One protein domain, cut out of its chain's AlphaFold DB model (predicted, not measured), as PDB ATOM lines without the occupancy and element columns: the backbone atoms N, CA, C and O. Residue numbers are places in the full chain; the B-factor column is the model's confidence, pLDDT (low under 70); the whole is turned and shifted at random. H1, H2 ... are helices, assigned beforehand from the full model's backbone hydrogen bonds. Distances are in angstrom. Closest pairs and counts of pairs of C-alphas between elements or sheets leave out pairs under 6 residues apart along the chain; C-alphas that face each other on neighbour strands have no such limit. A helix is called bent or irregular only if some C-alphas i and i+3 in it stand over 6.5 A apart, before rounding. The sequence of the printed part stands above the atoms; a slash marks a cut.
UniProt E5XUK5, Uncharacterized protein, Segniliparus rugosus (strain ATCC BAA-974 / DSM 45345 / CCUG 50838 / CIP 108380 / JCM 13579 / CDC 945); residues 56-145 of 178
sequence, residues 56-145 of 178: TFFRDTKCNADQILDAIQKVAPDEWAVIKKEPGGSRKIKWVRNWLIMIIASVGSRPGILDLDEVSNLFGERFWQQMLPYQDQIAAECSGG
ATOM      1  N   THR A  56     215.234 304.877 392.526       76.31
ATOM      2  CA  THR A  56     216.244 304.367 393.463       76.31
ATOM      3  C   THR A  56     217.272 303.485 392.761       76.31
ATOM      4  O   THR A  56     218.472 303.637 392.983       76.31
ATOM      5  N   PHE A  57     216.838 302.665 391.805       80.38
ATOM      6  CA  PHE A  57     217.744 301.885 390.962       80.38
ATOM      7  C   PHE A  57     218.792 302.753 390.248       80.38
ATOM      8  O   PHE A  57     219.985 302.448 390.274       80.38
ATOM      9  N   PHE A  58     218.385 303.862 389.627       79.94
ATOM     10  CA  PHE A  58     219.317 304.718 388.885       79.94
ATOM     11  C   PHE A  58     220.293 305.443 389.811       79.94
ATOM     12  O   PHE A  58     221.425 305.717 389.415       79.94
ATOM     13  N   ARG A  59     219.881 305.708 391.054       76.75
ATOM     14  CA  ARG A  59     220.752 306.267 392.092       76.75
ATOM     15  C   ARG A  59     221.803 305.258 392.556       76.75
ATOM     16  O   ARG A  59     222.966 305.622 392.734       76.75
ATOM     17  N   ASP A  60     221.402 304.005 392.740       79.75
ATOM     18  CA  ASP A  60     222.198 303.025 393.480       79.75
ATOM     19  C   ASP A  60     223.118 302.186 392.567       79.75
ATOM     20  O   ASP A  60     224.221 301.812 392.971       79.75
ATOM     21  N   THR A  61     222.730 301.941 391.308       76.31
ATOM     22  CA  THR A  61     223.457 301.030 390.392       76.31
ATOM     23  C   THR A  61     224.800 301.562 389.889       76.31
ATOM     24  O   THR A  61     225.619 300.781 389.407       76.31
ATOM     25  N   LYS A  62     225.049 302.879 389.974       76.56
ATOM     26  CA  LYS A  62     226.217 303.587 389.391       76.56
ATOM     27  C   LYS A  62     226.478 303.302 387.903       76.56
ATOM     28  O   LYS A  62     227.534 303.675 387.391       76.56
ATOM     29  N   CYS A  63     225.541 302.665 387.214       82.69
ATOM     30  CA  CYS A  63     225.671 302.356 385.807       82.69
ATOM     31  C   CYS A  63     225.434 303.585 384.942       82.69
ATOM     32  O   CYS A  63     224.548 304.396 385.214       82.69
ATOM     33  N   ASN A  64     226.184 303.683 383.847       86.69
ATOM     34  CA  ASN A  64     225.852 304.601 382.769       86.69
ATOM     35  C   ASN A  64     224.720 304.022 381.891       86.69
ATOM     36  O   ASN A  64     224.381 302.838 381.957       86.69
ATOM     37  N   ALA A  65     224.119 304.869 381.050       86.94
ATOM     38  CA  ALA A  65     223.000 304.471 380.194       86.94
ATOM     39  C   ALA A  65     223.351 303.312 379.240       86.94
ATOM     40  O   ALA A  65     222.503 302.468 378.965       86.94
ATOM     41  N   ASP A  66     224.593 303.247 378.753       86.38
ATOM     42  CA  ASP A  66     225.044 302.189 377.842       86.38
ATOM     43  C   ASP A  66     225.183 300.838 378.547       86.38
ATOM     44  O   ASP A  66     224.799 299.812 377.988       86.38
ATOM     45  N   GLN A  67     225.674 300.837 379.786       88.44
ATOM     46  CA  GLN A  67     225.776 299.645 380.624       88.44
ATOM     47  C   GLN A  67     224.395 299.078 380.949       88.44
ATOM     48  O   GLN A  67     224.212 297.866 380.882       88.44
ATOM     49  N   ILE A  68     223.413 299.940 381.229       88.69
ATOM     50  CA  ILE A  68     222.025 299.511 381.451       88.69
ATOM     51  C   ILE A  68     221.447 298.881 380.182       88.69
ATOM     52  O   ILE A  68     220.823 297.826 380.258       88.69
ATOM     53  N   LEU A  69     221.683 299.470 379.006       89.25
ATOM     54  CA  LEU A  69     221.214 298.889 377.743       89.25
ATOM     55  C   LEU A  69     221.893 297.553 377.411       89.25
ATOM     56  O   LEU A  69     221.218 296.637 376.943       89.25
ATOM     57  N   ASP A  70     223.196 297.412 377.665       89.06
ATOM     58  CA  ASP A  70     223.906 296.137 377.483       89.06
ATOM     59  C   ASP A  70     223.402 295.066 378.465       89.06
ATOM     60  O   ASP A  70     223.197 293.915 378.078       89.06
ATOM     61  N   ALA A  71     223.136 295.448 379.718       89.56
ATOM     62  CA  ALA A  71     222.546 294.565 380.719       89.56
ATOM     63  C   ALA A  71     221.135 294.109 380.309       89.56
ATOM     64  O   ALA A  71     220.850 292.915 380.339       89.56
ATOM     65  N   ILE A  72     220.285 295.020 379.822       89.94
ATOM     66  CA  ILE A  72     218.959 294.674 379.282       89.94
ATOM     67  C   ILE A  72     219.084 293.693 378.114       89.94
ATOM     68  O   ILE A  72     218.344 292.714 378.056       89.94
ATOM     69  N   GLN A  73     220.044 293.902 377.208       89.38
ATOM     70  CA  GLN A  73     220.261 292.991 376.083       89.38
ATOM     71  C   GLN A  73     220.633 291.564 376.531       89.38
ATOM     72  O   GLN A  73     220.330 290.613 375.808       89.38
ATOM     73  N   LYS A  74     221.288 291.401 377.686       88.00
ATOM     74  CA  LYS A  74     221.659 290.088 378.240       88.00
ATOM     75  C   LYS A  74     220.535 289.444 379.045       88.00
ATOM     76  O   LYS A  74     220.315 288.245 378.910       88.00
ATOM     77  N   VAL A  75     219.857 290.233 379.874       89.12
ATOM     78  CA  VAL A  75     218.837 289.763 380.822       89.12
ATOM     79  C   VAL A  75     217.492 289.533 380.132       89.12
ATOM     80  O   VAL A  75     216.824 288.540 380.396       89.12
ATOM     81  N   ALA A  76     217.111 290.429 379.221       89.25
ATOM     82  CA  ALA A  76     215.837 290.395 378.511       89.25
ATOM     83  C   ALA A  76     216.057 290.463 376.984       89.25
ATOM     84  O   ALA A  76     215.638 291.423 376.324       89.25
ATOM     85  N   PRO A  77     216.726 289.457 376.382       88.38
ATOM     86  CA  PRO A  77     217.032 289.457 374.952       88.38
ATOM     87  C   PRO A  77     215.771 289.445 374.079       88.38
ATOM     88  O   PRO A  77     215.786 290.014 372.986       88.38
ATOM     89  N   ASP A  78     214.684 288.842 374.563       87.44
ATOM     90  CA  ASP A  78     213.407 288.768 373.850       87.44
ATOM     91  C   ASP A  78     212.737 290.144 373.763       87.44
ATOM     92  O   ASP A  78     212.405 290.600 372.667       87.44
ATOM     93  N   GLU A  79     212.648 290.860 374.884       86.06
ATOM     94  CA  GLU A  79     212.111 292.228 374.944       86.06
ATOM     95  C   GLU A  79     212.965 293.200 374.115       86.06
ATOM     96  O   GLU A  79     212.465 294.041 373.357       86.06
ATOM     97  N   TRP A  80     214.288 293.031 374.165       84.81
ATOM     98  CA  TRP A  80     215.220 293.790 373.334       84.81
ATOM     99  C   TRP A  80     215.040 293.508 371.835       84.81
ATOM    100  O   TRP A  80     215.129 294.415 370.995       84.81
ATOM    101  N   ALA A  81     214.771 292.251 371.472       84.69
ATOM    102  CA  ALA A  81     214.511 291.853 370.094       84.69
ATOM    103  C   ALA A  81     213.192 292.431 369.566       84.69
ATOM    104  O   ALA A  81     213.125 292.753 368.375       84.69
ATOM    105  N   VAL A  82     212.177 292.612 370.420       84.50
ATOM    106  CA  VAL A  82     210.913 293.268 370.047       84.50
ATOM    107  C   VAL A  82     211.182 294.693 369.568       84.50
ATOM    108  O   VAL A  82     210.830 295.018 368.433       84.50
ATOM    109  N   ILE A  83     211.914 295.510 370.335       80.38
ATOM    110  CA  ILE A  83     212.233 296.891 369.916       80.38
ATOM    111  C   ILE A  83     213.023 296.912 368.606       80.38
ATOM    112  O   ILE A  83     212.779 297.757 367.744       80.38
ATOM    113  N   LYS A  84     213.984 295.994 368.439       80.62
ATOM    114  CA  LYS A  84     214.800 295.925 367.217       80.62
ATOM    115  C   LYS A  84     213.980 295.585 365.975       80.62
ATOM    116  O   LYS A  84     214.311 296.075 364.897       80.62
ATOM    117  N   LYS A  85     212.950 294.746 366.117       82.12
ATOM    118  CA  LYS A  85     212.090 294.297 365.010       82.12
ATOM    119  C   LYS A  85     211.009 295.312 364.640       82.12
ATOM    120  O   LYS A  85     210.484 295.247 363.530       82.12
ATOM    121  N   GLU A  86     210.677 296.245 365.525       79.19
ATOM    122  CA  GLU A  86     209.710 297.294 365.216       79.19
ATOM    123  C   GLU A  86     210.224 298.273 364.141       79.19
ATOM    124  O   GLU A  86     211.422 298.582 364.081       79.19
ATOM    125  N   PRO A  87     209.327 298.836 363.307       71.75
ATOM    126  CA  PRO A  87     209.709 299.865 362.350       71.75
ATOM    127  C   PRO A  87     210.332 301.057 363.090       71.75
ATOM    128  O   PRO A  87     209.722 301.670 363.969       71.75
ATOM    129  N   GLY A  88     211.582 301.368 362.744       78.12
ATOM    130  CA  GLY A  88     212.365 302.400 363.425       78.12
ATOM    131  C   GLY A  88     213.074 301.941 364.704       78.12
ATOM    132  O   GLY A  88     213.461 302.800 365.496       78.12
ATOM    133  N   GLY A  89     213.298 300.637 364.906       75.44
ATOM    134  CA  GLY A  89     213.965 300.080 366.091       75.44
ATOM    135  C   GLY A  89     215.267 300.787 366.493       75.44
ATOM    136  O   GLY A  89     215.433 301.156 367.652       75.44
ATOM    137  N   SER A  90     216.150 301.120 365.544       80.38
ATOM    138  CA  SER A  90     217.385 301.878 365.837       80.38
ATOM    139  C   SER A  90     217.120 303.281 366.407       80.38
ATOM    140  O   SER A  90     217.863 303.758 367.265       80.38
ATOM    141  N   ARG A  91     216.048 303.952 365.957       81.81
ATOM    142  CA  ARG A  91     215.627 305.260 366.488       81.81
ATOM    143  C   ARG A  91     215.012 305.104 367.880       81.81
ATOM    144  O   ARG A  91     215.320 305.910 368.752       81.81
ATOM    145  N   LYS A  92     214.216 304.055 368.103       81.25
ATOM    146  CA  LYS A  92     213.613 303.732 369.404       81.25
ATOM    147  C   LYS A  92     214.666 303.402 370.464       81.25
ATOM    148  O   LYS A  92     214.623 303.969 371.549       81.25
ATOM    149  N   ILE A  93     215.683 302.611 370.120       84.12
ATOM    150  CA  ILE A  93     216.834 302.350 371.003       84.12
ATOM    151  C   ILE A  93     217.551 303.657 371.360       84.12
ATOM    152  O   ILE A  93     217.881 303.888 372.521       84.12
ATOM    153  N   LYS A  94     217.744 304.557 370.384       84.81
ATOM    154  CA  LYS A  94     218.336 305.878 370.642       84.81
ATOM    155  C   LYS A  94     217.471 306.726 371.582       84.81
ATOM    156  O   LYS A  94     218.025 307.446 372.407       84.81
ATOM    157  N   TRP A  95     216.145 306.639 371.484       84.62
ATOM    158  CA  TRP A  95     215.226 307.322 372.400       84.62
ATOM    159  C   TRP A  95     215.305 306.771 373.821       84.62
ATOM    160  O   TRP A  95     215.423 307.567 374.748       84.62
ATOM    161  N   VAL A  96     215.326 305.446 373.992       86.56
ATOM    162  CA  VAL A  96     215.511 304.816 375.313       86.56
ATOM    163  C   VAL A  96     216.852 305.227 375.909       86.56
ATOM    164  O   VAL A  96     216.902 305.662 377.055       86.56
ATOM    165  N   ARG A  97     217.931 305.183 375.118       86.31
ATOM    166  CA  ARG A  97     219.256 305.644 375.553       86.31
ATOM    167  C   ARG A  97     219.228 307.098 376.019       86.31
ATOM    168  O   ARG A  97     219.743 307.405 377.086       86.31
ATOM    169  N   ASN A  98     218.634 307.989 375.225       85.56
ATOM    170  CA  ASN A  98     218.562 309.409 375.562       85.56
ATOM    171  C   ASN A  98     217.733 309.649 376.830       85.56
ATOM    172  O   ASN A  98     218.119 310.451 377.671       85.56
ATOM    173  N   TRP A  99     216.629 308.919 376.986       86.88
ATOM    174  CA  TRP A  99     215.811 308.956 378.194       86.88
ATOM    175  C   TRP A  99     216.594 308.492 379.433       86.88
ATOM    176  O   TRP A  99     216.616 309.207 380.431       86.88
ATOM    177  N   LEU A 100     217.333 307.378 379.341       86.62
ATOM    178  CA  LEU A 100     218.201 306.889 380.420       86.62
ATOM    179  C   LEU A 100     219.268 307.919 380.818       86.62
ATOM    180  O   LEU A 100     219.484 308.143 382.004       86.62
ATOM    181  N   ILE A 101     219.910 308.578 379.844       85.19
ATOM    182  CA  ILE A 101     220.905 309.632 380.111       85.19
ATOM    183  C   ILE A 101     220.281 310.769 380.925       85.19
ATOM    184  O   ILE A 101     220.868 311.192 381.920       85.19
ATOM    185  N   MET A 102     219.099 311.249 380.525       82.56
ATOM    186  CA  MET A 102     218.423 312.335 381.237       82.56
ATOM    187  C   MET A 102     218.023 311.917 382.655       82.56
ATOM    188  O   MET A 102     218.274 312.666 383.593       82.56
ATOM    189  N   ILE A 103     217.468 310.715 382.837       81.81
ATOM    190  CA  ILE A 103     217.076 310.215 384.164       81.81
ATOM    191  C   ILE A 103     218.290 310.070 385.087       81.81
ATOM    192  O   ILE A 103     218.260 310.576 386.206       81.81
ATOM    193  N   ILE A 104     219.380 309.450 384.623       82.06
ATOM    194  CA  ILE A 104     220.601 309.274 385.429       82.06
ATOM    195  C   ILE A 104     221.192 310.636 385.817       82.06
ATOM    196  O   ILE A 104     221.544 310.847 386.980       82.06
ATOM    197  N   ALA A 105     221.271 311.576 384.868       78.56
ATOM    198  CA  ALA A 105     221.778 312.922 385.131       78.56
ATOM    199  C   ALA A 105     220.921 313.658 386.171       78.56
ATOM    200  O   ALA A 105     221.455 314.302 387.078       78.56
ATOM    201  N   SER A 106     219.601 313.532 386.073       74.50
ATOM    202  CA  SER A 106     218.681 314.201 386.981       74.50
ATOM    203  C   SER A 106     218.686 313.600 388.390       74.50
ATOM    204  O   SER A 106     218.695 314.353 389.364       74.50
ATOM    205  N   VAL A 107     218.762 312.270 388.517       74.38
ATOM    206  CA  VAL A 107     218.875 311.578 389.816       74.38
ATOM    207  C   VAL A 107     220.219 311.878 390.490       74.38
ATOM    208  O   VAL A 107     220.280 312.033 391.708       74.38
ATOM    209  N   GLY A 108     221.297 312.021 389.712       63.53
ATOM    210  CA  GLY A 108     222.608 312.422 390.231       63.53
ATOM    211  C   GLY A 108     222.693 313.890 390.671       63.53
ATOM    212  O   GLY A 108     223.557 314.232 391.476       63.53
ATOM    213  N   SER A 109     221.807 314.754 390.166       59.91
ATOM    214  CA  SER A 109     221.874 316.208 390.380       59.91
ATOM    215  C   SER A 109     220.943 316.728 391.482       59.91
ATOM    216  O   SER A 109     221.146 317.850 391.951       59.91
ATOM    217  N   ARG A 110     219.922 315.968 391.912       51.72
ATOM    218  CA  ARG A 110     218.969 316.398 392.955       51.72
ATOM    219  C   ARG A 110     218.475 315.223 393.819       51.72
ATOM    220  O   ARG A 110     218.059 314.214 393.265       51.72
ATOM    221  N   PRO A 111     218.383 315.365 395.156       46.41
ATOM    222  CA  PRO A 111     217.722 314.389 396.034       46.41
ATOM    223  C   PRO A 111     216.176 314.479 396.016       46.41
ATOM    224  O   PRO A 111     215.525 314.057 396.966       46.41
ATOM    225  N   GLY A 112     215.572 315.055 394.973       48.91
ATOM    226  CA  GLY A 112     214.135 315.335 394.901       48.91
ATOM    227  C   GLY A 112     213.474 314.645 393.714       48.91
ATOM    228  O   GLY A 112     214.097 314.496 392.666       48.91
ATOM    229  N   ILE A 113     212.218 314.239 393.911       47.00
ATOM    230  CA  ILE A 113     211.322 313.623 392.924       47.00
ATOM    231  C   ILE A 113     211.450 314.362 391.587       47.00
ATOM    232  O   ILE A 113     211.232 315.570 391.511       47.00
ATOM    233  N   LEU A 114     211.850 313.629 390.552       52.50
ATOM    234  CA  LEU A 114     211.871 314.129 389.187       52.50
ATOM    235  C   LEU A 114     210.443 314.299 388.702       52.50
ATOM    236  O   LEU A 114     209.659 313.352 388.756       52.50
ATOM    237  N   ASP A 115     210.140 315.492 388.202       52.62
ATOM    238  CA  ASP A 115     208.917 315.707 387.454       52.62
ATOM    239  C   ASP A 115     209.080 315.003 386.103       52.62
ATOM    240  O   ASP A 115     209.787 315.468 385.202       52.62
ATOM    241  N   LEU A 116     208.535 313.787 386.013       53.53
ATOM    242  CA  LEU A 116     208.661 312.933 384.834       53.53
ATOM    243  C   LEU A 116     208.078 313.615 383.593       53.53
ATOM    244  O   LEU A 116     208.545 313.310 382.503       53.53
ATOM    245  N   ASP A 117     207.168 314.582 383.741       50.38
ATOM    246  CA  ASP A 117     206.587 315.341 382.629       50.38
ATOM    247  C   ASP A 117     207.626 316.170 381.845       50.38
ATOM    248  O   ASP A 117     207.462 316.377 380.642       50.38
ATOM    249  N   GLU A 118     208.741 316.573 382.467       48.97
ATOM    250  CA  GLU A 118     209.808 317.353 381.812       48.97
ATOM    251  C   GLU A 118     210.812 316.462 381.048       48.97
ATOM    252  O   GLU A 118     211.498 316.904 380.124       48.97
ATOM    253  N   VAL A 119     210.877 315.174 381.409       51.50
ATOM    254  CA  VAL A 119     211.836 314.176 380.886       51.50
ATOM    255  C   VAL A 119     211.132 313.087 380.054       51.50
ATOM    256  O   VAL A 119     211.779 312.248 379.414       51.50
ATOM    257  N   SER A 120     209.797 313.110 380.044       53.25
ATOM    258  CA  SER A 120     208.885 312.139 379.443       53.25
ATOM    259  C   SER A 120     209.027 312.115 377.923       53.25
ATOM    260  O   SER A 120     208.314 312.749 377.149       53.25
ATOM    261  N   ASN A 121     209.949 311.279 377.458       62.19
ATOM    262  CA  ASN A 121     209.663 310.503 376.270       62.19
ATOM    263  C   ASN A 121     208.808 309.324 376.732       62.19
ATOM    264  O   ASN A 121     209.358 308.349 377.245       62.19
ATOM    265  N   LEU A 122     207.492 309.394 376.499       68.06
ATOM    266  CA  LEU A 122     206.507 308.328 376.768       68.06
ATOM    267  C   LEU A 122     207.007 306.922 376.385       68.06
ATOM    268  O   LEU A 122     206.624 305.930 376.994       68.06
ATOM    269  N   PHE A 123     207.868 306.829 375.365       74.25
ATOM    270  CA  PHE A 123     208.482 305.575 374.941       74.25
ATOM    271  C   PHE A 123     209.530 305.031 375.925       74.25
ATOM    272  O   PHE A 123     209.510 303.844 376.224       74.25
ATOM    273  N   GLY A 124     210.447 305.876 376.414       77.38
ATOM    274  CA  GLY A 124     211.509 305.455 377.334       77.38
ATOM    275  C   GLY A 124     210.944 304.999 378.676       77.38
ATOM    276  O   GLY A 124     211.312 303.936 379.165       77.38
ATOM    277  N   GLU A 125     209.970 305.746 379.196       80.31
ATOM    278  CA  GLU A 125     209.234 305.386 380.410       80.31
ATOM    279  C   GLU A 125     208.465 304.067 380.253       80.31
ATOM    280  O   GLU A 125     208.636 303.166 381.071       80.31
ATOM    281  N   ARG A 126     207.664 303.907 379.188       81.38
ATOM    282  CA  ARG A 126     206.923 302.653 378.960       81.38
ATOM    283  C   ARG A 126     207.850 301.460 378.787       81.38
ATOM    284  O   ARG A 126     207.557 300.383 379.296       81.38
ATOM    285  N   PHE A 127     208.958 301.649 378.076       84.31
ATOM    286  CA  PHE A 127     209.946 300.596 377.924       84.31
ATOM    287  C   PHE A 127     210.568 300.222 379.273       84.31
ATOM    288  O   PHE A 127     210.683 299.044 379.592       84.31
ATOM    289  N   TRP A 128     210.906 301.207 380.109       85.69
ATOM    290  CA  TRP A 128     211.432 300.931 381.442       85.69
ATOM    291  C   TRP A 128     210.418 300.226 382.348       85.69
ATOM    292  O   TRP A 128     210.786 299.298 383.061       85.69
ATOM    293  N   GLN A 129     209.136 300.591 382.272       85.25
ATOM    294  CA  GLN A 129     208.063 299.896 382.995       85.25
ATOM    295  C   GLN A 129     207.986 298.405 382.630       85.25
ATOM    296  O   GLN A 129     207.769 297.573 383.507       85.25
ATOM    297  N   GLN A 130     208.233 298.049 381.366       85.56
ATOM    298  CA  GLN A 130     208.331 296.647 380.938       85.56
ATOM    299  C   GLN A 130     209.570 295.942 381.507       85.56
ATOM    300  O   GLN A 130     209.557 294.726 381.675       85.56
ATOM    301  N   MET A 131     210.632 296.691 381.823       87.62
ATOM    302  CA  MET A 131     211.879 296.149 382.365       87.62
ATOM    303  C   MET A 131     211.883 296.004 383.894       87.62
ATOM    304  O   MET A 131     212.799 295.381 384.428       87.62
ATOM    305  N   LEU A 132     210.876 296.524 384.611       85.69
ATOM    306  CA  LEU A 132     210.799 296.450 386.080       85.69
ATOM    307  C   LEU A 132     210.939 295.025 386.653       85.69
ATOM    308  O   LEU A 132     211.677 294.868 387.624       85.69
ATOM    309  N   PRO A 133     210.347 293.964 386.064       87.69
ATOM    310  CA  PRO A 133     210.537 292.595 386.558       87.69
ATOM    311  C   PRO A 133     211.988 292.097 386.481       87.69
ATOM    312  O   PRO A 133     212.357 291.141 387.159       87.69
ATOM    313  N   TYR A 134     212.812 292.735 385.649       88.44
ATOM    314  CA  TYR A 134     214.210 292.380 385.412       88.44
ATOM    315  C   TYR A 134     215.187 293.300 386.156       88.44
ATOM    316  O   TYR A 134     216.398 293.130 386.032       88.44
ATOM    317  N   GLN A 135     214.689 294.272 386.925       86.12
ATOM    318  CA  GLN A 135     215.483 295.353 387.509       86.12
ATOM    319  C   GLN A 135     216.644 294.850 388.383       86.12
ATOM    320  O   GLN A 135     217.772 295.312 388.213       86.12
ATOM    321  N   ASP A 136     216.414 293.851 389.238       85.00
ATOM    322  CA  ASP A 136     217.461 293.268 390.091       85.00
ATOM    323  C   ASP A 136     218.545 292.540 389.281       85.00
ATOM    324  O   ASP A 136     219.735 292.627 389.582       85.00
ATOM    325  N   GLN A 137     218.149 291.854 388.208       85.75
ATOM    326  CA  GLN A 137     219.074 291.145 387.319       85.75
ATOM    327  C   GLN A 137     219.898 292.133 386.484       85.75
ATOM    328  O   GLN A 137     221.106 291.960 386.320       85.75
ATOM    329  N   ILE A 138     219.264 293.212 386.017       86.31
ATOM    330  CA  ILE A 138     219.942 294.318 385.337       86.31
ATOM    331  C   ILE A 138     220.941 294.976 386.298       86.31
ATOM    332  O   ILE A 138     222.074 295.224 385.894       86.31
ATOM    333  N   ALA A 139     220.571 295.209 387.566       84.75
ATOM    334  CA  ALA A 139     221.473 295.751 388.590       84.75
ATOM    335  C   ALA A 139     222.679 294.828 388.841       84.75
ATOM    336  O   ALA A 139     223.815 295.304 388.942       84.75
ATOM    337  N   ALA A 140     222.450 293.515 388.900       84.38
ATOM    338  CA  ALA A 140     223.504 292.523 389.078       84.38
ATOM    339  C   ALA A 140     224.503 292.531 387.905       84.38
ATOM    340  O   ALA A 140     225.710 292.655 388.131       84.38
ATOM    341  N   GLU A 141     224.019 292.513 386.660       84.50
ATOM    342  CA  GLU A 141     224.862 292.636 385.457       84.50
ATOM    343  C   GLU A 141     225.630 293.964 385.422       84.50
ATOM    344  O   GLU A 141     226.815 294.019 385.080       84.50
ATOM    345  N   CYS A 142     224.972 295.035 385.861       76.06
ATOM    346  CA  CYS A 142     225.557 296.356 386.025       76.06
ATOM    347  C   CYS A 142     226.745 296.370 386.997       76.06
ATOM    348  O   CYS A 142     227.792 296.959 386.711       76.06
ATOM    349  N   SER A 143     226.623 295.669 388.125       63.50
ATOM    350  CA  SER A 143     227.673 295.574 389.147       63.50
ATOM    351  C   SER A 143     228.878 294.719 388.716       63.50
ATOM    352  O   SER A 143     230.004 294.972 389.156       63.50
ATOM    353  N   GLY A 144     228.672 293.767 387.795       51.62
ATOM    354  CA  GLY A 144     229.725 292.955 387.169       51.62
ATOM    355  C   GLY A 144     230.481 293.670 386.040       51.62
ATOM    356  O   GLY A 144     231.548 293.228 385.617       51.62
ATOM    357  N   GLY A 145     229.970 294.812 385.574       46.09
ATOM    358  CA  GLY A 145     230.475 295.582 384.437       46.09
ATOM    359  C   GLY A 145     231.628 296.545 384.733       46.09
ATOM    360  O   GLY A 145     231.766 297.548 384.035       46.09
TER     361      GLY A 145
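What this domain is: This is residues 56 to 145 of the 178 residues of an uncharacterized protein of Segniliparus rugosus (strain ATCC BAA-974 / DSM 45345 / CCUG 50838 / CIP 108380 / JCM 13579 / CDC 945) (UniProt E5XUK5). One long helix, H4, is the core of a compact group of crossed helices: H6a crosses it, then the bent helix H6 turns a corner of 90 degrees into H6b, which packs on H2, and H2 comes back to touch H4. H1 packs on H4 at residues 103 to 108, H3 makes a corner with the beginning of H4, and the stretch from 110 to 121, with the little H5 in it, folds back beside H4. The printed part has 90 residues with six named helices, H1 to H6 in chain order, and no named strand; its class is all helix. It is compact, with a radius of gyration of the C-alphas of 12.6 A, and spans 37 by 30 by 19 A.

Where its parts are: H1 is residues 56 to 60, 6.1 A long, beginning at C-alpha 56 at (216.244, 304.367, 393.463). H2, residues 65 to 75, is 15.3 A long, and H3, residues 77 to 85, is 12.1 A. H4, residues 89 to 109, is 30.2 A long, from (213.965, 300.080, 366.091) to (221.874, 316.208, 390.380). H5, residues 116 to 119, is 5.2 A long. H6, residues 122 to 144, was assigned as one helix by its hydrogen bonds but is bent: C-alphas 133 and 136 are 7.8 A apart. Its arm H6a, residues 122 to 133, is 19.0 A long and irregular, with C-alphas 130 and 133 7.3 A apart; its arm H6b, residues 136 to 144, is 12.6 A long and ends at C-alpha 144 at (229.725, 292.955, 387.169).

How they stand to each other: H4 is the hub, touching five other helices. With residues 103 to 108 alone it touches H1, closest at the C-alphas of Phe 58 and Ile 104, 5.9 A. With residues 97 to 104 alone it touches H2, closest at the C-alphas of Ala 65 and Leu 100, 5.4 A, at a steep tilt of 58 degrees, opposite ways. H3 and H4 touch only at the corner, closest at the C-alphas of Ile 83 and Gly 89, 5.3 A. H4 and H5 only just touch, with 3 pairs of C-alphas within 8 A, the closest Met 102 and Val 119 at 6.8 A. H6a touches H4 about perpendicular, at 79 degrees, closest at the C-alphas of Val 96 and Gly 124, 4.5 A. H6b touches H2 at a steep tilt of 64 degrees, closest at the C-alphas of Ala 71 and Ile 138, 5.3 A, while H4 and H6b are apart. Every O i to N i+4 pair is within hydrogen-bond range in H1, H2, H3, H4 and H6b, and 7 of 8 in H6a; H5 is too short for such a pair.

The domain as a whole: The C-alphas of Pro 87 and Pro 111 are the two farthest apart, 37.5 A. The printed part has no cut and no long link. The mean pLDDT of the printed part is 77.5; residues 108 to 122 and 143 to 145 are under 70.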